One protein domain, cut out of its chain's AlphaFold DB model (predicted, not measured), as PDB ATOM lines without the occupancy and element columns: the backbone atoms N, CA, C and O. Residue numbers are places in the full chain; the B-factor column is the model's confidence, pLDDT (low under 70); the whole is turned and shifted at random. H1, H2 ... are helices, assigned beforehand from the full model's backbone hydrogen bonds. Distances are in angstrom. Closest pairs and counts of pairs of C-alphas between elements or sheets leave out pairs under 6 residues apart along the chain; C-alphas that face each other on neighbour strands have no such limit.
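Overview. This is residues 142 to 194 of the 237 residues of an uncharacterized protein of Spirosoma aureum (UniProt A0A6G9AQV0). A short helix, H1, lies away from a hairpin of two longer helices, H2 and H3, which pack on each other; a link of ten residues leads from H1 to the hairpin. The 53 printed residues hold three named helices, H1, H2, H3 in chain order, and no named strand: all helix. The whole is compact, with a radius of gyration of the C-alphas of 10.7 A, yet elongated, spanning 31 by 19 by 14 A.

Arrangement. H1, residues 147 to 153, is apart from H2, residues 164 to 174, and from H3, residues 180 to 190. H2 and H3 form a helical hairpin and touch, the closest C-alphas being those of Cys 171 and Met 183, 5.8 A apart. They run opposite ways at a steep tilt of 36 degrees, only just past shallow. Every O i to N i+4 pair is within hydrogen-bond range in H2 and H3; in H1 0 of 3 are, and 1 of 4 O i to N i+3 pairs.

Along the chain. H1 begins at C-alpha 147 (111.196, 214.179, 92.436). H2 is 15.6 A long; H3, 15.3 A, ends at C-alpha 190 (119.470, 223.610, 104.989).

Size, cuts and confidence. The printed part has no cut and no long link. Confidence is low, under 70, at residues 142 to 152 and 180 to 181.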
ATOM      1  N   ARG A 142     114.118 219.800  82.395       55.06
ATOM      2  CA  ARG A 142     114.561 218.402  82.597       55.06
ATOM      3  C   ARG A 142     115.143 218.194  83.995       55.06
ATOM      4  O   ARG A 142     115.050 217.093  84.534       55.06
ATOM      5  N   LYS A 143     115.668 219.263  84.595       54.91
ATOM      6  CA  LYS A 143     116.224 219.293  85.947       54.91
ATOM      7  C   LYS A 143     115.170 219.358  87.051       54.91
ATOM      8  O   LYS A 143     115.549 219.161  88.198       54.91
ATOM      9  N   ASN A 144     113.882 219.548  86.726       52.78
ATOM     10  CA  ASN A 144     112.763 219.633  87.686       52.78
ATOM     11  C   ASN A 144     111.855 218.372  87.724       52.78
ATOM     12  O   ASN A 144     110.946 218.300  88.546       52.78
ATOM     13  N   VAL A 145     112.065 217.375  86.849       46.75
ATOM     14  CA  VAL A 145     111.074 216.304  86.573       46.75
ATOM     15  C   VAL A 145     111.259 215.004  87.381       46.75
ATOM     16  O   VAL A 145     110.374 214.153  87.354       46.75
ATOM     17  N   ARG A 146     112.337 214.800  88.153       50.53
ATOM     18  CA  ARG A 146     112.529 213.531  88.898       50.53
ATOM     19  C   ARG A 146     112.560 213.720  90.412       50.53
ATOM     20  O   ARG A 146     113.594 213.513  91.042       50.53
ATOM     21  N   GLN A 147     111.393 214.032  90.986       50.72
ATOM     22  CA  GLN A 147     111.196 214.179  92.436       50.72
ATOM     23  C   GLN A 147     111.749 213.021  93.264       50.72
ATOM     24  O   GLN A 147     112.423 213.258  94.258       50.72
ATOM     25  N   THR A 148     111.570 211.780  92.822       49.19
ATOM     26  CA  THR A 148     112.040 210.591  93.546       49.19
ATOM     27  C   THR A 148     113.562 210.422  93.567       49.19
ATOM     28  O   THR A 148     114.083 209.838  94.509       49.19
ATOM     29  N   VAL A 149     114.290 210.961  92.582       50.94
ATOM     30  CA  VAL A 149     115.767 210.918  92.546       50.94
ATOM     31  C   VAL A 149     116.376 212.076  93.349       50.94
ATOM     32  O   VAL A 149     117.483 211.934  93.866       50.94
ATOM     33  N   TYR A 150     115.657 213.197  93.519       52.94
ATOM     34  CA  TYR A 150     116.113 214.320  94.358       52.94
ATOM     35  C   TYR A 150     116.368 213.894  95.805       52.94
ATOM     36  O   TYR A 150     117.357 214.319  96.391       52.94
ATOM     37  N   PHE A 151     115.530 213.013  96.356       60.00
ATOM     38  CA  PHE A 151     115.540 212.688  97.785       60.00
ATOM     39  C   PHE A 151     116.811 212.003  98.301       60.00
ATOM     40  O   PHE A 151     117.097 212.130  99.483       60.00
ATOM     41  N   ALA A 152     117.572 211.287  97.468       65.44
ATOM     42  CA  ALA A 152     118.760 210.574  97.949       65.44
ATOM     43  C   ALA A 152     120.029 211.443  97.949       65.44
ATOM     44  O   ALA A 152     120.826 211.362  98.879       65.44
ATOM     45  N   GLU A 153     120.225 212.263  96.909       70.62
ATOM     46  CA  GLU A 153     121.431 213.092  96.745       70.62
ATOM     47  C   GLU A 153     121.328 214.459  97.436       70.62
ATOM     48  O   GLU A 153     122.353 215.032  97.797       70.62
ATOM     49  N   LEU A 154     120.109 214.975  97.616       78.69
ATOM     50  CA  LEU A 154     119.814 216.249  98.282       78.69
ATOM     51  C   LEU A 154     119.214 216.025  99.682       78.69
ATOM     52  O   LEU A 154     118.412 216.821 100.169       78.69
ATOM     53  N   ASP A 155     119.577 214.917 100.329       82.88
ATOM     54  CA  ASP A 155     119.157 214.600 101.692       82.88
ATOM     55  C   ASP A 155     119.918 215.475 102.698       82.88
ATOM     56  O   ASP A 155     121.109 215.269 102.932       82.88
ATOM     57  N   HIS A 156     119.231 216.448 103.301       82.56
ATOM     58  CA  HIS A 156     119.832 217.349 104.289       82.56
ATOM     59  C   HIS A 156     120.411 216.608 105.500       82.56
ATOM     60  O   HIS A 156     121.365 217.094 106.089       82.56
ATOM     61  N   SER A 157     119.885 215.429 105.857       80.00
ATOM     62  CA  SER A 157     120.371 214.660 107.013       80.00
ATOM     63  C   SER A 157     121.717 213.965 106.777       80.00
ATOM     64  O   SER A 157     122.334 213.476 107.720       80.00
ATOM     65  N   LYS A 158     122.173 213.904 105.519       81.19
ATOM     66  CA  LYS A 158     123.418 213.233 105.107       81.19
ATOM     67  C   LYS A 158     124.509 214.197 104.654       81.19
ATOM     68  O   LYS A 158     125.614 213.749 104.362       81.19
ATOM     69  N   GLN A 159     124.189 215.482 104.546       82.38
ATOM     70  CA  GLN A 159     125.123 216.527 104.150       82.38
ATOM     71  C   GLN A 159     125.421 217.384 105.375       82.38
ATOM     72  O   GLN A 159     124.496 217.846 106.035       82.38
ATOM     73  N   ASN A 160     126.701 217.565 105.677       84.69
ATOM     74  CA  ASN A 160     127.174 218.445 106.735       84.69
ATOM     75  C   ASN A 160     128.322 219.267 106.148       84.69
ATOM     76  O   ASN A 160     129.187 218.699 105.475       84.69
ATOM     77  N   PHE A 161     128.303 220.579 106.354       88.56
ATOM     78  CA  PHE A 161     129.318 221.484 105.822       88.56
ATOM     79  C   PHE A 161     130.047 222.171 106.971       88.56
ATOM     80  O   PHE A 161     129.447 222.489 107.992       88.56
ATOM     81  N   GLU A 162     131.346 222.411 106.817       83.69
ATOM     82  CA  GLU A 162     132.129 223.111 107.842       83.69
ATOM     83  C   GLU A 162     131.952 224.628 107.734       83.69
ATOM     84  O   GLU A 162     131.994 225.332 108.738       83.69
ATOM     85  N   THR A 163     131.749 225.135 106.513       82.69
ATOM     86  CA  THR A 163     131.595 226.566 106.245       82.69
ATOM     87  C   THR A 163     130.460 226.851 105.268       82.69
ATOM     88  O   THR A 163     130.065 226.016 104.446       82.69
ATOM     89  N   LEU A 164     129.958 228.086 105.314       78.19
ATOM     90  CA  LEU A 164     128.922 228.562 104.400       78.19
ATOM     91  C   LEU A 164     129.425 228.599 102.941       78.19
ATOM     92  O   LEU A 164     128.652 228.390 102.005       78.19
ATOM     93  N   GLU A 165     130.730 228.775 102.735       81.69
ATOM     94  CA  GLU A 165     131.377 228.683 101.420       81.69
ATOM     95  C   GLU A 165     131.351 227.258 100.862       81.69
ATOM     96  O   GLU A 165     131.029 227.075  99.688       81.69
ATOM     97  N   GLN A 166     131.603 226.240 101.694       83.81
ATOM     98  CA  GLN A 166     131.475 224.839 101.277       83.81
ATOM     99  C   GLN A 166     130.029 224.505 100.880       83.81
ATOM    100  O   GLN A 166     129.802 223.835  99.870       83.81
ATOM    101  N   LEU A 167     129.046 225.033 101.616       85.50
ATOM    102  CA  LEU A 167     127.627 224.892 101.288       85.50
ATOM    103  C   LEU A 167     127.266 225.575  99.951       85.50
ATOM    104  O   LEU A 167     126.532 225.003  99.135       85.50
ATOM    105  N   ARG A 168     127.795 226.778  99.685       82.94
ATOM    106  CA  ARG A 168     127.607 227.477  98.399       82.94
ATOM    107  C   ARG A 168     128.249 226.708  97.245       82.94
ATOM    108  O   ARG A 168     127.574 226.446  96.250       82.94
ATOM    109  N   ALA A 169     129.492 226.262  97.412       86.38
ATOM    110  CA  ALA A 169     130.212 225.475  96.413       86.38
ATOM    111  C   ALA A 169     129.494 224.150  96.102       86.38
ATOM    112  O   ALA A 169     129.403 223.737  94.940       86.38
ATOM    113  N   PHE A 170     128.910 223.504  97.118       89.44
ATOM    114  CA  PHE A 170     128.048 222.346  96.912       89.44
ATOM    115  C   PHE A 170     126.856 222.702  96.021       89.44
ATOM    116  O   PHE A 170     126.635 222.028  95.014       89.44
ATOM    117  N   CYS A 171     126.132 223.782  96.327       84.69
ATOM    118  CA  CYS A 171     124.979 224.205  95.533       84.69
ATOM    119  C   CYS A 171     125.348 224.513  94.073       84.69
ATOM    120  O   CYS A 171     124.657 224.065  93.155       84.69
ATOM    121  N   GLU A 172     126.476 225.184  93.849       83.88
ATOM    122  CA  GLU A 172     126.990 225.509  92.514       83.88
ATOM    123  C   GLU A 172     127.391 224.263  91.717       83.88
ATOM    124  O   GLU A 172     127.012 224.121  90.550       83.88
ATOM    125  N   SER A 173     128.062 223.293  92.353       84.94
ATOM    126  CA  SER A 173     128.437 222.017  91.713       84.94
ATOM    127  C   SER A 173     127.220 221.251  91.167       84.94
ATOM    128  O   SER A 173     127.304 220.465  90.214       84.94
ATOM    129  N   LYS A 174     126.058 221.508  91.768       83.31
ATOM    130  CA  LYS A 174     124.781 220.858  91.512       83.31
ATOM    131  C   LYS A 174     123.930 221.590  90.463       83.31
ATOM    132  O   LYS A 174     123.015 220.972  89.916       83.31
ATOM    133  N   PHE A 175     124.279 222.815  90.052       76.25
ATOM    134  CA  PHE A 175     123.568 223.563  88.999       76.25
ATOM    135  C   PHE A 175     123.596 222.883  87.622       76.25
ATOM    136  O   PHE A 175     122.729 223.126  86.782       76.25
ATOM    137  N   SER A 176     124.551 221.983  87.365       71.94
ATOM    138  CA  SER A 176     124.570 221.168  86.141       71.94
ATOM    139  C   SER A 176     123.383 220.196  86.059       71.94
ATOM    140  O   SER A 176     122.888 219.933  84.962       71.94
ATOM    141  N   LYS A 177     122.877 219.728  87.208       72.19
ATOM    142  CA  LYS A 177     121.833 218.697  87.338       72.19
ATOM    143  C   LYS A 177     120.501 219.230  87.871       72.19
ATOM    144  O   LYS A 177     119.463 218.667  87.534       72.19
ATOM    145  N   TYR A 178     120.522 220.311  88.647       74.31
ATOM    146  CA  TYR A 178     119.352 220.917  89.288       74.31
ATOM    147  C   TYR A 178     119.177 222.381  88.859       74.31
ATOM    148  O   TYR A 178     120.135 223.020  88.423       74.31
ATOM    149  N   SER A 179     117.946 222.893  88.908       71.50
ATOM    150  CA  SER A 179     117.663 224.303  88.598       71.50
ATOM    151  C   SER A 179     118.230 225.230  89.674       71.50
ATOM    152  O   SER A 179     118.393 224.826  90.829       71.50
ATOM    153  N   ALA A 180     118.516 226.478  89.293       69.69
ATOM    154  CA  ALA A 180     118.999 227.491  90.225       69.69
ATOM    155  C   ALA A 180     117.977 227.703  91.349       69.69
ATOM    156  O   ALA A 180     118.338 227.604  92.519       69.69
ATOM    157  N   GLN A 181     116.689 227.839  91.016       69.75
ATOM    158  CA  GLN A 181     115.627 227.987  92.009       69.75
ATOM    159  C   GLN A 181     115.538 226.792  92.975       69.75
ATOM    160  O   GLN A 181     115.353 226.987  94.178       69.75
ATOM    161  N   CYS A 182     115.706 225.557  92.485       76.88
ATOM    162  CA  CYS A 182     115.713 224.367  93.339       76.88
ATOM    163  C   CYS A 182     116.883 224.385  94.327       76.88
ATOM    164  O   CYS A 182     116.677 224.137  95.515       76.88
ATOM    165  N   MET A 183     118.089 224.703  93.854       82.56
ATOM    166  CA  MET A 183     119.279 224.729  94.703       82.56
ATOM    167  C   MET A 183     119.285 225.914  95.670       82.56
ATOM    168  O   MET A 183     119.708 225.749  96.808       82.56
ATOM    169  N   THR A 184     118.750 227.071  95.280       74.81
ATOM    170  CA  THR A 184     118.528 228.198  96.197       74.81
ATOM    171  C   THR A 184     117.517 227.833  97.286       74.81
ATOM    172  O   THR A 184     117.757 228.095  98.462       74.81
ATOM    173  N   GLY A 185     116.408 227.176  96.930       73.88
ATOM    174  CA  GLY A 185     115.435 226.691  97.913       73.88
ATOM    175  C   GLY A 185     116.027 225.644  98.863       73.88
ATOM    176  O   GLY A 185     115.744 225.664 100.059       73.88
ATOM    177  N   TRP A 186     116.884 224.762  98.343       85.00
ATOM    178  CA  TRP A 186     117.611 223.777  99.143       85.00
ATOM    179  C   TRP A 186     118.610 224.441 100.099       85.00
ATOM    180  O   TRP A 186     118.598 224.131 101.286       85.00
ATOM    181  N   PHE A 187     119.409 225.396  99.614       84.00
ATOM    182  CA  PHE A 187     120.373 226.164 100.408       84.00
ATOM    183  C   PHE A 187     119.723 226.776 101.653       84.00
ATOM    184  O   PHE A 187     120.180 226.535 102.765       84.00
ATOM    185  N   TYR A 188     118.611 227.497 101.486       77.44
ATOM    186  CA  TYR A 188     117.932 228.128 102.619       77.44
ATOM    187  C   TYR A 188     117.231 227.130 103.536       77.44
ATOM    188  O   TYR A 188     117.238 227.321 104.745       77.44
ATOM    189  N   ARG A 189     116.672 226.040 102.996       77.19
ATOM    190  CA  ARG A 189     116.086 224.978 103.826       77.19
ATOM    191  C   ARG A 189     117.141 224.264 104.668       77.19
ATOM    192  O   ARG A 189     116.827 223.781 105.747       77.19
ATOM    193  N   HIS A 190     118.391 224.209 104.211       82.88
ATOM    194  CA  HIS A 190     119.470 223.610 104.989       82.88
ATOM    195  C   HIS A 190     119.773 224.384 106.283       82.88
ATOM    196  O   HIS A 190     120.268 223.781 107.230       82.88
ATOM    197  N   ALA A 191     119.386 225.663 106.379       78.31
ATOM    198  CA  ALA A 191     119.461 226.427 107.625       78.31
ATOM    199  C   ALA A 191     118.594 225.829 108.749       78.31
ATOM    200  O   ALA A 191     118.930 225.985 109.915       78.31
ATOM    201  N   ASP A 192     117.524 225.097 108.420       77.50
ATOM    202  CA  ASP A 192     116.711 224.395 109.421       77.50
ATOM    203  C   ASP A 192     117.425 223.148 109.984       77.50
ATOM    204  O   ASP A 192     117.064 222.651 111.050       77.50
ATOM    205  N   PHE A 193     118.425 222.624 109.265       80.50
ATOM    206  CA  PHE A 193     119.164 221.405 109.614       80.50
ATOM    207  C   PHE A 193     120.545 221.692 110.203       80.50
ATOM    208  O   PHE A 193     121.012 220.919 111.035       80.50
ATOM    209  N   GLN A 194     121.177 222.786 109.774       79.69
ATOM    210  CA  GLN A 194     122.482 223.236 110.249       79.69
ATOM    211  C   GLN A 194     122.486 224.767 110.462       79.69
ATOM    212  O   GLN A 194     123.156 225.506 109.730       79.69
TER     213      GLN A 194